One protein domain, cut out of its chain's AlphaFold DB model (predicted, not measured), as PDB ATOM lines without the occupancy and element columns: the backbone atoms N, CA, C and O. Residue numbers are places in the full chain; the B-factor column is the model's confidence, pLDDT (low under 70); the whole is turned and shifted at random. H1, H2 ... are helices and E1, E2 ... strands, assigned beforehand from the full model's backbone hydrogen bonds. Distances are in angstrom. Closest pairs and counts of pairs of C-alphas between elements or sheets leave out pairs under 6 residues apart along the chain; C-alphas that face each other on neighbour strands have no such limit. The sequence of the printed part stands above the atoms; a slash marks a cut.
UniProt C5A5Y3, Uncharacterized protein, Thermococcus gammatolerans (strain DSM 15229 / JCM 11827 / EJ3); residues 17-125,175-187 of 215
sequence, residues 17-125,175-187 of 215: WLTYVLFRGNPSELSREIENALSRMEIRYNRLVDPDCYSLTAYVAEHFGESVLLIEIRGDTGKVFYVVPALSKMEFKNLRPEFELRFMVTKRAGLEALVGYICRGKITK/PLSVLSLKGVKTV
ATOM      1  N   TRP A  17      44.057  87.826  24.313       85.81
ATOM      2  CA  TRP A  17      43.929  89.281  24.248       85.81
ATOM      3  C   TRP A  17      42.455  89.652  24.126       85.81
ATOM      4  O   TRP A  17      41.844  89.333  23.116       85.81
ATOM      5  N   LEU A  18      41.893  90.335  25.125       89.12
ATOM      6  CA  LEU A  18      40.547  90.901  25.054       89.12
ATOM      7  C   LEU A  18      40.638  92.417  24.884       89.12
ATOM      8  O   LEU A  18      41.140  93.118  25.766       89.12
ATOM      9  N   THR A  19      40.093  92.929  23.788       90.19
ATOM     10  CA  THR A  19      39.895  94.367  23.597       90.19
ATOM     11  C   THR A  19      38.428  94.686  23.781       90.19
ATOM     12  O   THR A  19      37.578  94.132  23.095       90.19
ATOM     13  N   TYR A  20      38.134  95.577  24.718       90.12
ATOM     14  CA  TYR A  20      36.790  96.033  25.020       90.12
ATOM     15  C   TYR A  20      36.604  97.467  24.528       90.12
ATOM     16  O   TYR A  20      37.345  98.367  24.930       90.12
ATOM     17  N   VAL A  21      35.610  97.676  23.669       91.44
ATOM     18  CA  VAL A  21      35.269  98.980  23.093       91.44
ATOM     19  C   VAL A  21      33.839  99.323  23.480       91.44
ATOM     20  O   VAL A  21      32.934  98.540  23.211       91.44
ATOM     21  N   LEU A  22      33.626 100.493  24.083       91.38
ATOM     22  CA  LEU A  22      32.286 100.984  24.411       91.38
ATOM     23  C   LEU A  22      31.897 102.146  23.497       91.38
ATOM     24  O   LEU A  22      32.600 103.158  23.435       91.38
ATOM     25  N   PHE A  23      30.726 102.041  22.881       92.06
ATOM     26  CA  PHE A  23      30.019 103.143  22.239       92.06
ATOM     27  C   PHE A  23      28.755 103.484  23.030       92.06
ATOM     28  O   PHE A  23      28.031 102.597  23.481       92.06
ATOM     29  N   ARG A  24      28.471 104.779  23.170       91.00
ATOM     30  CA  ARG A  24      27.194 105.284  23.685       91.00
ATOM     31  C   ARG A  24      26.460 106.037  22.589       91.00
ATOM     32  O   ARG A  24      27.080 106.818  21.873       91.00
ATOM     33  N   GLY A  25      25.155 105.821  22.492       89.31
ATOM     34  CA  GLY A  25      24.294 106.495  21.521       89.31
ATOM     35  C   GLY A  25      23.163 105.597  21.039       89.31
ATOM     36  O   GLY A  25      22.848 104.593  21.676       89.31
ATOM     37  N   ASN A  26      22.568 105.957  19.901       89.81
ATOM     38  CA  ASN A  26      21.479 105.202  19.289       89.81
ATOM     39  C   ASN A  26      21.976 103.817  18.820       89.81
ATOM     40  O   ASN A  26      22.815 103.759  17.911       89.81
ATOM     41  N   PRO A  27      21.466 102.703  19.388       89.69
ATOM     42  CA  PRO A  27      21.912 101.366  19.019       89.69
ATOM     43  C   PRO A  27      21.739 101.056  17.537       89.69
ATOM     44  O   PRO A  27      22.631 100.464  16.950       89.69
ATOM     45  N   SER A  28      20.645 101.486  16.906       89.31
ATOM     46  CA  SER A  28      20.363 101.177  15.500       89.31
ATOM     47  C   SER A  28      21.359 101.835  14.545       89.31
ATOM     48  O   SER A  28      21.852 101.188  13.621       89.31
ATOM     49  N   GLU A  29      21.684 103.110  14.772       91.00
ATOM     50  CA  GLU A  29      22.643 103.846  13.939       91.00
ATOM     51  C   GLU A  29      24.061 103.297  14.111       91.00
ATOM     52  O   GLU A  29      24.726 102.978  13.123       91.00
ATOM     53  N   LEU A  30      24.490 103.114  15.364       92.19
ATOM     54  CA  LEU A  30      25.816 102.594  15.694       92.19
ATOM     55  C   LEU A  30      25.991 101.144  15.225       92.19
ATOM     56  O   LEU A  30      27.032 100.819  14.656       92.19
ATOM     57  N   SER A  31      24.975 100.291  15.400       92.94
ATOM     58  CA  SER A  31      24.962  98.918  14.885       92.94
ATOM     59  C   SER A  31      25.171  98.906  13.380       92.94
ATOM     60  O   SER A  31      26.077  98.232  12.900       92.94
ATOM     61  N   ARG A  32      24.407  99.714  12.635       92.88
ATOM     62  CA  ARG A  32      24.539  99.799  11.177       92.88
ATOM     63  C   ARG A  32      25.949 100.209  10.758       92.88
ATOM     64  O   ARG A  32      26.484  99.672   9.793       92.88
ATOM     65  N   GLU A  33      26.565 101.167  11.444       91.38
ATOM     66  CA  GLU A  33      27.930 101.595  11.124       91.38
ATOM     67  C   GLU A  33      28.990 100.541  11.464       91.38
ATOM     68  O   GLU A  33      29.891 100.306  10.652       91.38
ATOM     69  N   ILE A  34      28.873  99.881  12.620       91.69
ATOM     70  CA  ILE A  34      29.781  98.807  13.048       91.69
ATOM     71  C   ILE A  34      29.679  97.615  12.097       91.69
ATOM     72  O   ILE A  34      30.700  97.138  11.606       91.69
ATOM     73  N   GLU A  35      28.464  97.174  11.779       93.06
ATOM     74  CA  GLU A  35      28.213  96.047  10.880       93.06
ATOM     75  C   GLU A  35      28.728  96.347   9.473       93.06
ATOM     76  O   GLU A  35      29.465  95.544   8.908       93.06
ATOM     77  N   ASN A  36      28.465  97.546   8.942       91.44
ATOM     78  CA  ASN A  36      29.031  97.973   7.661       91.44
ATOM     79  C   ASN A  36      30.566  97.970   7.669       91.44
ATOM     80  O   ASN A  36      31.189  97.616   6.667       91.44
ATOM     81  N   ALA A  37      31.192  98.388   8.772       88.50
ATOM     82  CA  ALA A  37      32.644  98.380   8.893       88.50
ATOM     83  C   ALA A  37      33.203  96.948   8.935       88.50
ATOM     84  O   ALA A  37      34.177  96.667   8.239       88.50
ATOM     85  N   LEU A  38      32.576  96.050   9.700       88.31
ATOM     86  CA  LEU A  38      32.972  94.644   9.815       88.31
ATOM     87  C   LEU A  38      32.774  93.889   8.494       88.31
ATOM     88  O   LEU A  38      33.697  93.226   8.023       88.31
ATOM     89  N   SER A  39      31.620  94.058   7.841       88.81
ATOM     90  CA  SER A  39      31.300  93.404   6.568       88.81
ATOM     91  C   SER A  39      32.228  93.831   5.431       88.81
ATOM     92  O   SER A  39      32.646  92.987   4.648       88.81
ATOM     93  N   ARG A  40      32.624  95.111   5.355       87.06
ATOM     94  CA  ARG A  40      33.602  95.586   4.351       87.06
ATOM     95  C   ARG A  40      34.981  94.945   4.484       87.06
ATOM     96  O   ARG A  40      35.764  95.010   3.542       87.06
ATOM     97  N   MET A  41      35.294  94.409   5.657       82.69
ATOM     98  CA  MET A  41      36.550  93.721   5.939       82.69
ATOM     99  C   MET A  41      36.375  92.201   5.995       82.69
ATOM    100  O   MET A  41      37.316  91.512   6.373       82.69
ATOM    101  N   GLU A  42      35.188  91.692   5.641       86.56
ATOM    102  CA  GLU A  42      34.843  90.263   5.669       86.56
ATOM    103  C   GLU A  42      35.069  89.616   7.050       86.56
ATOM    104  O   GLU A  42      35.313  88.416   7.178       86.56
ATOM    105  N   ILE A  43      34.968  90.421   8.111       88.06
ATOM    106  CA  ILE A  43      35.173  89.977   9.487       88.06
ATOM    107  C   ILE A  43      33.890  89.315   9.981       88.06
ATOM    108  O   ILE A  43      32.818  89.923   9.975       88.06
ATOM    109  N   ARG A  44      34.005  88.073  10.457       89.75
ATOM    110  CA  ARG A  44      32.900  87.370  11.115       89.75
ATOM    111  C   ARG A  44      32.720  87.890  12.536       89.75
ATOM    112  O   ARG A  44      33.688  88.073  13.264       89.75
ATOM    113  N   TYR A  45      31.472  88.086  12.932       92.19
ATOM    114  CA  TYR A  45      31.103  88.529  14.269       92.19
ATOM    115  C   TYR A  45      29.819  87.834  14.709       92.19
ATOM    116  O   TYR A  45      29.012  87.432  13.870       92.19
ATOM    117  N   ASN A  46      29.616  87.731  16.020       94.69
ATOM    118  CA  ASN A  46      28.323  87.374  16.587       94.69
ATOM    119  C   ASN A  46      27.701  88.592  17.269       94.69
ATOM    120  O   ASN A  46      28.382  89.310  18.004       94.69
ATOM    121  N   ARG A  47      26.416  88.826  17.006       95.31
ATOM    122  CA  ARG A  47      25.648  89.948  17.546       95.31
ATOM    123  C   ARG A  47      24.684  89.431  18.603       95.31
ATOM    124  O   ARG A  47      23.819  88.613  18.312       95.31
ATOM    125  N   LEU A  48      24.796  89.972  19.807       94.69
ATOM    126  CA  LEU A  48      23.968  89.630  20.956       94.69
ATOM    127  C   LEU A  48      23.200  90.879  21.399       94.69
ATOM    128  O   LEU A  48      23.807  91.893  21.739       94.69
ATOM    129  N   VAL A  49      21.869  90.818  21.375       93.81
ATOM    130  CA  VAL A  49      20.990  91.915  21.818       93.81
ATOM    131  C   VAL A  49      20.521  91.621  23.227       93.81
ATOM    132  O   VAL A  49      19.987  90.543  23.464       93.81
ATOM    133  N   ASP A  50      20.758  92.564  24.135       91.69
ATOM    134  CA  ASP A  50      20.421  92.472  25.555       91.69
ATOM    135  C   ASP A  50      20.716  91.092  26.176       91.69
ATOM    136  O   ASP A  50      19.853  90.519  26.845       91.69
ATOM    137  N   PRO A  51      21.923  90.521  25.961       93.25
ATOM    138  CA  PRO A  51      22.233  89.212  26.505       93.25
ATOM    139  C   PRO A  51      22.270  89.272  28.031       93.25
ATOM    140  O   PRO A  51      22.791  90.225  28.625       93.25
ATOM    141  N   ASP A  52      21.804  88.208  28.676       93.44
ATOM    142  CA  ASP A  52      22.121  88.001  30.078       93.44
ATOM    143  C   ASP A  52      23.635  87.765  30.242       93.44
ATOM    144  O   ASP A  52      24.344  87.304  29.338       93.44
ATOM    145  N   CYS A  53      24.159  88.098  31.421       91.69
ATOM    146  CA  CYS A  53      25.601  88.039  31.638       91.69
ATOM    147  C   CYS A  53      26.166  86.624  31.593       91.69
ATOM    148  O   CYS A  53      27.351  86.482  31.307       91.69
ATOM    149  N   TYR A  54      25.366  85.597  31.888       91.44
ATOM    150  CA  TYR A  54      25.844  84.224  31.813       91.44
ATOM    151  C   TYR A  54      26.067  83.829  30.351       91.44
ATOM    152  O   TYR A  54      27.163  83.379  30.022       91.44
ATOM    153  N   SER A  55      25.104  84.110  29.470       92.94
ATOM    154  CA  SER A  55      25.219  83.840  28.033       92.94
ATOM    155  C   SER A  55      26.391  84.579  27.388       92.94
ATOM    156  O   SER A  55      27.185  83.968  26.671       92.94
ATOM    157  N   LEU A  56      26.566  85.875  27.683       94.69
ATOM    158  CA  LEU A  56      27.702  86.638  27.152       94.69
ATOM    159  C   LEU A  56      29.041  86.072  27.646       94.69
ATOM    160  O   LEU A  56      29.982  85.920  26.867       94.69
ATOM    161  N   THR A  57      29.132  85.762  28.942       93.44
ATOM    162  CA  THR A  57      30.343  85.201  29.543       93.44
ATOM    163  C   THR A  57      30.681  83.834  28.961       93.44
ATOM    164  O   THR A  57      31.839  83.619  28.606       93.44
ATOM    165  N   ALA A  58      29.703  82.934  28.843       92.12
ATOM    166  CA  ALA A  58      29.899  81.602  28.283       92.12
ATOM    167  C   ALA A  58      30.413  81.689  26.843       92.12
ATOM    168  O   ALA A  58      31.462  81.124  26.540       92.12
ATOM    169  N   TYR A  59      29.754  82.499  26.010       94.44
ATOM    170  CA  TYR A  59      30.131  82.674  24.609       94.44
ATOM    171  C   TYR A  59      31.552  83.230  24.450       94.44
ATOM    172  O   TYR A  59      32.364  82.702  23.699       94.44
ATOM    173  N   VAL A  60      31.907  84.290  25.184       92.69
ATOM    174  CA  VAL A  60      33.264  84.856  25.093       92.69
ATOM    175  C   VAL A  60      34.314  83.878  25.639       92.69
ATOM    176  O   VAL A  60      35.426  83.824  25.116       92.69
ATOM    177  N   ALA A  61      33.980  83.090  26.664       90.56
ATOM    178  CA  ALA A  61      34.889  82.107  27.250       90.56
ATOM    179  C   ALA A  61      35.174  80.901  26.338       90.56
ATOM    180  O   ALA A  61      36.228  80.283  26.491       90.56
ATOM    181  N   GLU A  62      34.289  80.579  25.388       91.69
ATOM    182  CA  GLU A  62      34.545  79.568  24.348       91.69
ATOM    183  C   GLU A  62      35.713  79.961  23.434       91.69
ATOM    184  O   GLU A  62      36.437  79.093  22.957       91.69
ATOM    185  N   HIS A  63      35.964  81.262  23.280       89.56
ATOM    186  CA  HIS A  63      37.078  81.810  22.503       89.56
ATOM    187  C   HIS A  63      38.350  82.046  23.340       89.56
ATOM    188  O   HIS A  63      39.245  82.798  22.944       89.56
ATOM    189  N   PHE A  64      38.459  81.426  24.521       86.94
ATOM    190  CA  PHE A  64      39.687  81.483  25.311       86.94
ATOM    191  C   PHE A  64      40.843  80.793  24.569       86.94
ATOM    192  O   PHE A  64      40.752  79.631  24.187       86.94
ATOM    193  N   GLY A  65      41.957  81.506  24.411       81.19
ATOM    194  CA  GLY A  65      43.118  81.106  23.610       81.19
ATOM    195  C   GLY A  65      43.270  81.927  22.328       81.19
ATOM    196  O   GLY A  65      44.359  81.976  21.763       81.19
ATOM    197  N   GLU A  66      42.218  82.631  21.912       87.44
ATOM    198  CA  GLU A  66      42.227  83.523  20.754       87.44
ATOM    199  C   GLU A  66      42.339  84.995  21.180       87.44
ATOM    200  O   GLU A  66      42.304  85.341  22.360       87.44
ATOM    201  N   SER A  67      42.486  85.902  20.214       86.12
ATOM    202  CA  SER A  67      42.228  87.323  20.476       86.12
ATOM    203  C   SER A  67      40.750  87.620  20.253       86.12
ATOM    204  O   SER A  67      40.184  87.162  19.269       86.12
ATOM    205  N   VAL A  68      40.124  88.360  21.159       91.31
ATOM    206  CA  VAL A  68      38.700  88.683  21.107       91.31
ATOM    207  C   VAL A  68      38.526  90.195  21.169       91.31
ATOM    208  O   VAL A  68      39.002  90.860  22.093       91.31
ATOM    209  N   LEU A  69      37.792  90.742  20.207       93.12
ATOM    210  CA  LEU A  69      37.306  92.111  20.244       93.12
ATOM    211  C   LEU A  69      35.838  92.075  20.673       93.12
ATOM    212  O   LEU A  69      34.984  91.510  19.994       93.12
ATOM    213  N   LEU A  70      35.560  92.682  21.822       94.56
ATOM    214  CA  LEU A  70      34.232  92.820  22.397       94.56
ATOM    215  C   LEU A  70      33.785  94.276  22.274       94.56
ATOM    216  O   LEU A  70      34.361  95.167  22.900       94.56
ATOM    217  N   ILE A  71      32.753  94.520  21.476       94.88
ATOM    218  CA  ILE A  71      32.190  95.856  21.271       94.88
ATOM    219  C   ILE A  71      30.849  95.915  21.993       94.88
ATOM    220  O   ILE A  71      29.957  95.136  21.681       94.88
ATOM    221  N   GLU A  72      30.694  96.841  22.933       95.12
ATOM    222  CA  GLU A  72      29.406  97.165  23.544       95.12
ATOM    223  C   GLU A  72      28.860  98.453  22.930       95.12
ATOM    224  O   GLU A  72      29.543  99.477  22.890       95.12
ATOM    225  N   ILE A  73      27.603  98.418  22.504       94.44
ATOM    226  CA  ILE A  73      26.796  99.605  22.251       94.44
ATOM    227  C   ILE A  73      25.802  99.725  23.394       94.44
ATOM    228  O   ILE A  73      24.969  98.842  23.590       94.44
ATOM    229  N   ARG A  74      25.879 100.822  24.142       91.81
ATOM    230  CA  ARG A  74      24.964 101.120  25.242       91.81
ATOM    231  C   ARG A  74      24.057 102.279  24.843       91.81
ATOM    232  O   ARG A  74      24.517 103.418  24.765       91.81
ATOM    233  N   GLY A  75      22.792 101.964  24.583       87.88
ATOM    234  CA  GLY A  75      21.733 102.948  24.385       87.88
ATOM    235  C   GLY A  75      20.921 103.172  25.657       87.88
ATOM    236  O   GLY A  75      21.207 102.586  26.703       87.88
ATOM    237  N   ASP A  76      19.890 104.005  25.550       83.38
ATOM    238  CA  ASP A  76      19.006 104.328  26.677       83.38
ATOM    239  C   ASP A  76      18.056 103.172  27.023       83.38
ATOM    240  O   ASP A  76      17.713 102.970  28.186       83.38
ATOM    241  N   THR A  77      17.654 102.389  26.019       79.06
ATOM    242  CA  THR A  77      16.644 101.326  26.148       79.06
ATOM    243  C   THR A  77      17.216  99.910  26.104       79.06
ATOM    244  O   THR A  77      16.452  98.957  26.217       79.06
ATOM    245  N   GLY A  78      18.528  99.748  25.922       85.88
ATOM    246  CA  GLY A  78      19.147  98.430  25.786       85.88
ATOM    247  C   GLY A  78      20.629  98.476  25.430       85.88
ATOM    248  O   GLY A  78      21.234  99.542  25.256       85.88
ATOM    249  N   LYS A  79      21.225  97.291  25.333       91.00
ATOM    250  CA  LYS A  79      22.633  97.062  25.025       91.00
ATOM    251  C   LYS A  79      22.772  96.044  23.903       91.00
ATOM    252  O   LYS A  79      22.077  95.036  23.859       91.00
ATOM    253  N   VAL A  80      23.736  96.273  23.026       95.12
ATOM    254  CA  VAL A  80      24.114  95.315  21.986       95.12
ATOM    255  C   VAL A  80      25.588  94.996  22.149       95.12
ATOM    256  O   VAL A  80      26.409  95.904  22.267       95.12
ATOM    257  N   PHE A  81      25.925  93.713  22.141       96.06
ATOM    258  CA  PHE A  81      27.302  93.246  22.126       96.06
ATOM    259  C   PHE A  81      27.636  92.638  20.768       96.06
ATOM    260  O   PHE A  81      26.879  91.828  20.236       96.06
ATOM    261  N   TYR A  82      28.801  92.995  20.238       96.06
ATOM    262  CA  TYR A  82      29.432  92.282  19.138       96.06
ATOM    263  C   TYR A  82      30.656  91.561  19.678       96.06
ATOM    264  O   TYR A  82      31.541  92.187  20.267       96.06
ATOM    265  N   VAL A  83      30.701  90.251  19.471       95.31
ATOM    266  CA  VAL A  83      31.856  89.418  19.800       95.31
ATOM    267  C   VAL A  83      32.552  89.058  18.498       95.31
ATOM    268  O   VAL A  83      31.962  88.415  17.628       95.31
ATOM    269  N   VAL A  84      33.796  89.500  18.360       93.44
ATOM    270  CA  VAL A  84      34.615  89.286  17.169       93.44
ATOM    271  C   VAL A  84      35.829  88.437  17.558       93.44
ATOM    272  O   VAL A  84      36.782  88.967  18.140       93.44
ATOM    273  N   PRO A  85      35.790  87.119  17.307       88.56
ATOM    274  CA  PRO A  85      36.907  86.229  17.597       88.56
ATOM    275  C   PRO A  85      38.061  86.438  16.609       88.56
ATOM    276  O   PRO A  85      37.899  87.042  15.548       88.56
ATOM    277  N   ALA A  86      39.240  85.944  16.979       85.25
ATOM    278  CA  ALA A  86      40.506  86.111  16.262       85.25
ATOM    279  C   ALA A  86      40.886  87.567  15.891       85.25
ATOM    280  O   ALA A  86      41.693  87.782  14.983       85.25
ATOM    281  N   LEU A  87      40.364  88.573  16.605       80.25
ATOM    282  CA  LEU A  87      40.670  89.983  16.361       80.25
ATOM    283  C   LEU A  87      41.052  90.719  17.647       80.25
ATOM    284  O   LEU A  87      40.303  90.759  18.615       80.25
ATOM    285  N   SER A  88      42.217  91.370  17.637       71.44
ATOM    286  CA  SER A  88      42.757  92.091  18.797       71.44
ATOM    287  C   SER A  88      42.492  93.603  18.771       71.44
ATOM    288  O   SER A  88      42.550  94.261  19.808       71.44
ATOM    289  N   LYS A  89      42.251  94.205  17.601       77.44
ATOM    290  CA  LYS A  89      41.985  95.646  17.451       77.44
ATOM    291  C   LYS A  89      41.168  95.916  16.207       77.44
ATOM    292  O   LYS A  89      41.367  95.263  15.188       77.44
ATOM    293  N   MET A  90      40.377  96.977  16.261       78.88
ATOM    294  CA  MET A  90      39.804  97.600  15.081       78.88
ATOM    295  C   MET A  90      39.758  99.111  15.283       78.88
ATOM    296  O   MET A  90      39.267  99.589  16.301       78.88
ATOM    297  N   GLU A  91      40.276  99.866  14.318       77.25
ATOM    298  CA  GLU A  91      40.136 101.320  14.312       77.25
ATOM    299  C   GLU A  91      38.912 101.712  13.486       77.25
ATOM    300  O   GLU A  91      38.865 101.518  12.268       77.25
ATOM    301  N   PHE A  92      37.918 102.297  14.149       75.25
ATOM    302  CA  PHE A  92      36.743 102.836  13.481       75.25
ATOM    303  C   PHE A  92      37.039 104.260  13.001       75.25
ATOM    304  O   PHE A  92      37.308 105.155  13.796       75.25
ATOM    305  N   LYS A  93      37.003 104.489  11.683       70.19
ATOM    306  CA  LYS A  93      37.308 105.814  11.105       70.19
ATOM    307  C   LYS A  93      36.235 106.863  11.397       70.19
ATOM    308  O   LYS A  93      36.570 108.027  11.598       70.19
ATOM    309  N   ASN A  94      34.971 106.445  11.396       75.25
ATOM    310  CA  ASN A  94      33.817 107.344  11.489       75.25
ATOM    311  C   ASN A  94      33.141 107.308  12.865       75.25
ATOM    312  O   ASN A  94      32.378 108.210  13.191       75.25
ATOM    313  N   LEU A  95      33.470 106.312  13.690       80.94
ATOM    314  CA  LEU A  95      32.918 106.158  15.027       80.94
ATOM    315  C   LEU A  95      33.983 106.490  16.063       80.94
ATOM    316  O   LEU A  95      35.115 106.014  15.984       80.94
ATOM    317  N   ARG A  96      33.609 107.283  17.066       83.75
ATOM    318  CA  ARG A  96      34.464 107.544  18.224       83.75
ATOM    319  C   ARG A  96      33.949 106.752  19.421       83.75
ATOM    320  O   ARG A  96      32.853 107.053  19.889       83.75
ATOM    321  N   PRO A  97      34.710 105.769  19.924       86.00
ATOM    322  CA  PRO A  97      34.321 105.072  21.138       86.00
ATOM    323  C   PRO A  97      34.406 106.017  22.338       86.00
ATOM    324  O   PRO A  97      35.249 106.918  22.380       86.00
ATOM    325  N   GLU A  98      33.555 105.795  23.338       84.81
ATOM    326  CA  GLU A  98      33.655 106.497  24.619       84.81
ATOM    327  C   GLU A  98      34.997 106.176  25.290       84.81
ATOM    328  O   GLU A  98      35.685 107.065  25.812       84.81
ATOM    329  N   PHE A  99      35.365 104.895  25.247       80.19
ATOM    330  CA  PHE A  99      36.678 104.395  25.614       80.19
ATOM    331  C   PHE A  99      36.957 103.029  24.970       80.19
ATOM    332  O   PHE A  99      36.046 102.287  24.601       80.19
ATOM    333  N   GLU A 100      38.243 102.703  24.887       84.75
ATOM    334  CA  GLU A 100      38.773 101.397  24.501       84.75
ATOM    335  C   GLU A 100      39.738 100.943  25.601       84.75
ATOM    336  O   GLU A 100      40.561 101.732  26.075       84.75
ATOM    337  N   LEU A 101      39.622  99.687  26.024       83.12
ATOM    338  CA  LEU A 101      40.489  99.060  27.017       83.12
ATOM    339  C   LEU A 101      41.010  97.732  26.487       83.12
ATOM    340  O   LEU A 101      40.278  96.972  25.857       83.12
ATOM    341  N   ARG A 102      42.276  97.437  26.779       84.12
ATOM    342  CA  ARG A 102      42.957  96.223  26.331       84.12
ATOM    343  C   ARG A 102      43.427  95.410  27.521       84.12
ATOM    344  O   ARG A 102      44.056  95.932  28.445       84.12
ATOM    345  N   PHE A 103      43.134  94.121  27.477       82.81
ATOM    346  CA  PHE A 103      43.415  93.176  28.540       82.81
ATOM    347  C   PHE A 103      44.154  91.971  27.970       82.81
ATOM    348  O   PHE A 103      43.765  91.412  26.950       82.81
ATOM    349  N   MET A 104      45.201  91.546  28.660       82.69
ATOM    350  CA  MET A 104      45.855  90.263  28.457       82.69
ATOM    351  C   MET A 104      45.373  89.320  29.556       82.69
ATOM    352  O   MET A 104      45.558  89.594  30.744       82.69
ATOM    353  N   VAL A 105      44.730  88.224  29.172       81.81
ATOM    354  CA  VAL A 105      44.080  87.289  30.089       81.81
ATOM    355  C   VAL A 105      44.783  85.941  30.033       81.81
ATOM    356  O   VAL A 105      44.774  85.270  29.006       81.81
ATOM    357  N   THR A 106      45.385  85.517  31.141       79.81
ATOM    358  CA  THR A 106      46.161  84.265  31.201       79.81
ATOM    359  C   THR A 106      45.356  83.061  31.681       79.81
ATOM    360  O   THR A 106      45.814  81.930  31.562       79.81
ATOM    361  N   LYS A 107      44.154  83.274  32.233       80.06
ATOM    362  CA  LYS A 107      43.290  82.207  32.763       80.06
ATOM    363  C   LYS A 107      41.857  82.363  32.272       80.06
ATOM    364  O   LYS A 107      41.311  83.464  32.331       80.06
ATOM    365  N   ARG A 108      41.209  81.248  31.918       84.56
ATOM    366  CA  ARG A 108      39.795  81.218  31.504       84.56
ATOM    367  C   ARG A 108      38.860  81.832  32.553       84.56
ATOM    368  O   ARG A 108      38.077  82.712  32.227       84.56
ATOM    369  N   ALA A 109      39.033  81.483  33.829       81.19
ATOM    370  CA  ALA A 109      38.264  82.079  34.930       81.19
ATOM    371  C   ALA A 109      38.466  83.608  35.069       81.19
ATOM    372  O   ALA A 109      37.598  84.318  35.581       81.19
ATOM    373  N   GLY A 110      39.618  84.126  34.624       79.38
ATOM    374  CA  GLY A 110      39.880  85.562  34.531       79.38
ATOM    375  C   GLY A 110      39.074  86.222  33.417       79.38
ATOM    376  O   GLY A 110      38.512  87.294  33.637       79.38
ATOM    377  N   LEU A 111      38.955  85.556  32.265       85.75
ATOM    378  CA  LEU A 111      38.136  86.014  31.141       85.75
ATOM    379  C   LEU A 111      36.659  86.044  31.533       85.75
ATOM    380  O   LEU A 111      35.992  87.058  31.346       85.75
ATOM    381  N   GLU A 112      36.175  84.975  32.164       87.56
ATOM    382  CA  GLU A 112      34.785  84.873  32.606       87.56
ATOM    383  C   GLU A 112      34.416  85.976  33.602       87.56
ATOM    384  O   GLU A 112      33.378  86.633  33.474       87.56
ATOM    385  N   ALA A 113      35.303  86.235  34.569       84.06
ATOM    386  CA  ALA A 113      35.131  87.327  35.514       84.06
ATOM    387  C   ALA A 113      35.131  88.690  34.807       84.06
ATOM    388  O   ALA A 113      34.267  89.518  35.095       84.06
ATOM    389  N   LEU A 114      36.073  88.922  33.884       85.56
ATOM    390  CA  LEU A 114      36.210  90.184  33.152       85.56
ATOM    391  C   LEU A 114      34.943  90.508  32.363       85.56
ATOM    392  O   LEU A 114      34.389  91.597  32.508       85.56
ATOM    393  N   VAL A 115      34.448  89.540  31.595       89.94
ATOM    394  CA  VAL A 115      33.217  89.678  30.810       89.94
ATOM    395  C   VAL A 115      32.009  89.879  31.725       89.94
ATOM    396  O   VAL A 115      31.178  90.747  31.462       89.94
ATOM    397  N   GLY A 116      31.961  89.187  32.867       86.75
ATOM    398  CA  GLY A 116      30.926  89.403  33.877       86.75
ATOM    399  C   GLY A 116      30.909  90.837  34.428       86.75
ATOM    400  O   GLY A 116      29.837  91.411  34.640       86.75
ATOM    401  N   TYR A 117      32.078  91.456  34.626       84.12
ATOM    402  CA  TYR A 117      32.171  92.868  35.018       84.12
ATOM    403  C   TYR A 117      31.767  93.826  33.890       84.12
ATOM    404  O   TYR A 117      31.112  94.835  34.173       84.12
ATOM    405  N   ILE A 118      32.125  93.512  32.639       88.19
ATOM    406  CA  ILE A 118      31.727  94.282  31.450       88.19
ATOM    407  C   ILE A 118      30.203  94.286  31.314       88.19
ATOM    408  O   ILE A 118      29.599  95.357  31.325       88.19
ATOM    409  N   CYS A 119      29.575  93.108  31.310       87.75
ATOM    410  CA  CYS A 119      28.126  92.957  31.174       87.75
ATOM    411  C   CYS A 119      27.346  93.772  32.219       87.75
ATOM    412  O   CYS A 119      26.419  94.527  31.902       87.75
ATOM    413  N   ARG A 120      27.782  93.697  33.485       85.88
ATOM    414  CA  ARG A 120      27.186  94.443  34.606       85.88
ATOM    415  C   ARG A 120      27.456  95.951  34.553       85.88
ATOM    416  O   ARG A 120      27.011  96.675  35.437       85.88
ATOM    417  N   GLY A 121      28.204  96.436  33.562       78.25
ATOM    418  CA  GLY A 121      28.540  97.847  33.392       78.25
ATOM    419  C   GLY A 121      29.479  98.398  34.463       78.25
ATOM    420  O   GLY A 121      29.526  99.609  34.658       78.25
ATOM    421  N   LYS A 122      30.224  97.527  35.156       72.06
ATOM    422  CA  LYS A 122      31.143  97.920  36.235       72.06
ATOM    423  C   LYS A 122      32.482  98.456  35.721       72.06
ATOM    424  O   LYS A 122      33.217  99.065  36.491       72.06
ATOM    425  N   ILE A 123      32.786  98.270  34.434       70.94
ATOM    426  CA  ILE A 123      33.962  98.865  33.789       70.94
ATOM    427  C   ILE A 123      33.618 100.271  33.292       70.94
ATOM    428  O   ILE A 123      32.707 100.454  32.486       70.94
ATOM    429  N   THR A 124      34.368 101.265  33.766       65.06
ATOM    430  CA  THR A 124      34.190 102.681  33.407       65.06
ATOM    431  C   THR A 124      35.484 103.284  32.877       65.06
ATOM    432  O   THR A 124      36.567 102.779  33.159       65.06
ATOM    433  N   LYS A 125      35.406 104.429  32.186       62.78
ATOM    434  CA  LYS A 125      36.569 105.169  31.653       62.78
ATOM    435  C   LYS A 125      37.678 105.446  32.684       62.78
ATOM    436  O   LYS A 125      38.841 105.554  32.310       62.78
ATOM    437  N   PRO A 175      36.872  96.278  40.871       52.28
ATOM    438  CA  PRO A 175      36.807  95.168  39.916       52.28
ATOM    439  C   PRO A 175      38.195  94.740  39.405       52.28
ATOM    440  O   PRO A 175      38.423  93.549  39.200       52.28
ATOM    441  N   LEU A 176      39.141  95.669  39.218       51.50
ATOM    442  CA  LEU A 176      40.413  95.412  38.524       51.50
ATOM    443  C   LEU A 176      41.450  94.667  39.365       51.50
ATOM    444  O   LEU A 176      42.158  93.816  38.826       51.50
ATOM    445  N   SER A 177      41.524  94.922  40.669       49.53
ATOM    446  CA  SER A 177      42.514  94.257  41.531       49.53
ATOM    447  C   SER A 177      42.145  92.793  41.765       49.53
ATOM    448  O   SER A 177      43.000  91.909  41.700       49.53
ATOM    449  N   VAL A 178      40.842  92.505  41.866       55.09
ATOM    450  CA  VAL A 178      40.298  91.137  41.857       55.09
ATOM    451  C   VAL A 178      40.529  90.454  40.502       55.09
ATOM    452  O   VAL A 178      40.840  89.264  40.451       55.09
ATOM    453  N   LEU A 179      40.411  91.190  39.393       55.38
ATOM    454  CA  LEU A 179      40.695  90.677  38.049       55.38
ATOM    455  C   LEU A 179      42.186  90.365  37.848       55.38
ATOM    456  O   LEU A 179      42.515  89.349  37.235       55.38
ATOM    457  N   SER A 180      43.085  91.168  38.420       54.00
ATOM    458  CA  SER A 180      44.530  90.925  38.372       54.00
ATOM    459  C   SER A 180      44.926  89.639  39.099       54.00
ATOM    460  O   SER A 180      45.659  88.823  38.540       54.00
ATOM    461  N   LEU A 181      44.333  89.384  40.271       54.25
ATOM    462  CA  LEU A 181      44.451  88.110  40.997       54.25
ATOM    463  C   LEU A 181      43.916  86.912  40.192       54.25
ATOM    464  O   LEU A 181      44.442  85.802  40.286       54.25
ATOM    465  N   LYS A 182      42.907  87.136  39.345       59.25
ATOM    466  CA  LYS A 182      42.352  86.125  38.433       59.25
ATOM    467  C   LYS A 182      43.099  86.002  37.097       59.25
ATOM    468  O   LYS A 182      42.661  85.244  36.237       59.25
ATOM    469  N   GLY A 183      44.246  86.667  36.930       52.38
ATOM    470  CA  GLY A 183      45.105  86.526  35.747       52.38
ATOM    471  C   GLY A 183      44.805  87.505  34.609       52.38
ATOM    472  O   GLY A 183      45.167  87.238  33.467       52.38
ATOM    473  N   VAL A 184      44.151  88.633  34.893       56.09
ATOM    474  CA  VAL A 184      43.894  89.693  33.908       56.09
ATOM    475  C   VAL A 184      44.894  90.833  34.097       56.09
ATOM    476  O   VAL A 184      44.939  91.479  35.142       56.09
ATOM    477  N   LYS A 185      45.694  91.123  33.074       67.62
ATOM    478  CA  LYS A 185      46.594  92.279  33.032       67.62
ATOM    479  C   LYS A 185      46.030  93.316  32.065       67.62
ATOM    480  O   LYS A 185      45.932  93.056  30.873       67.62
ATOM    481  N   THR A 186      45.676  94.503  32.547       57.22
ATOM    482  CA  THR A 186      45.393  95.654  31.674       57.22
ATOM    483  C   THR A 186      46.684  96.122  31.018       57.22
ATOM    484  O   THR A 186      47.646  96.437  31.725       57.22
ATOM    485  N   VAL A 187      46.702  96.206  29.692       60.22
ATOM    486  CA  VAL A 187      47.832  96.752  28.941       60.22
ATOM    487  C   VAL A 187      47.436  98.147  28.480       60.22
ATOM    488  O   VAL A 187      46.675  98.305  27.528       60.22
TER     489      VAL A 187
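What this domain is: This is residues 17 to 125 and 175 to 187 of the 215 residues of an uncharacterized protein of Thermococcus gammatolerans (strain DSM 15229 / JCM 11827 / EJ3) (UniProt C5A5Y3). A twisted sheet of six strands is the core, with H1 over one face and H2 and H3 side by side over the other: three layers, helices on both faces of a sheet. The short H4 is near E6, at one edge of that sheet, and a long link, residues 86 to 98, loops from E4 to E5. The printed part has 122 residues, with four named helices and six named strands in the order E1 H1 E2 H2 E3 E4 E5 H3 H4 E6. The sheet runs E2 E4 E3 E1 E5 E6 and is mixed, and the class is mixed, helices and strands. The whole is compact, with a radius of gyration of the C-alphas of 13.5 A and spans of 38 by 30 by 24 A.

How they stand to each other: Start with E1, residues 17 to 24; parallel to it is E3, residues 68 to 74, with N 19 and O 68 at 2.9 A. Antiparallel to E3, as a hairpin, is E4, residues 79 to 85, with N 71 and O 82 at 2.9 A. Edge strand E2, residues 46 to 49, is antiparallel to E4, with N 48 and O 81 at 2.8 A. On the other side of E1 look for antiparallel E5, residues 99 to 105, with N 20 and O 101 at 2.8 A, then for edge strand E6, residues 184 to 186, antiparallel to E5, with N 104 and O 185 at 2.8 A. H1, residues 27 to 39, lies over E4 and E3 at a height over the sheet of 9.7 A; its closest C-alphas to E3 are those of Pro 27 and Ile 73, 6.1 A. H2, residues 53 to 62, on the opposite face, touches H3, residues 108 to 119, opposite ways at a steep tilt of 38 degrees; their closest C-alphas are Thr 57 and Glu 112, 5.4 A. H4, residues 176 to 181, is on the sheet and only just touches H3, with 3 pairs of C-alphas within 8 A, the closest being those of Gly 110 and Leu 179, 6.3 A; H3 touches H4 with residues 110 to 114 alone. E1, H1, E2 and E2, H2, E3 are split strand-helix-strand units, two strands running the same way with others between them, and both crossovers are right-handed. In H1, H2, H3 and H4 every O i to N i+4 pair is within hydrogen-bond range.

Where its parts are: Find C-alpha 17 at (43.929, 89.281, 24.248); from there E1 runs 23.2 A to C-alpha 24. H1 begins at C-alpha 27 (21.912, 101.366, 19.019) and is 17.5 A long; H3 is 16.6 A. E6 ends at C-alpha 186 (45.393, 95.654, 31.674).

The domain as a whole: The two C-alphas farthest apart, of Arg 40 and Leu 181, are 38.9 A apart. Residues 126 to 174 are cut out, with 13.0 A between C-alphas 125 and 175. The link from E4 to E5 is long. pLDDT is under 70 at residues 124 to 125 and 175 to 187.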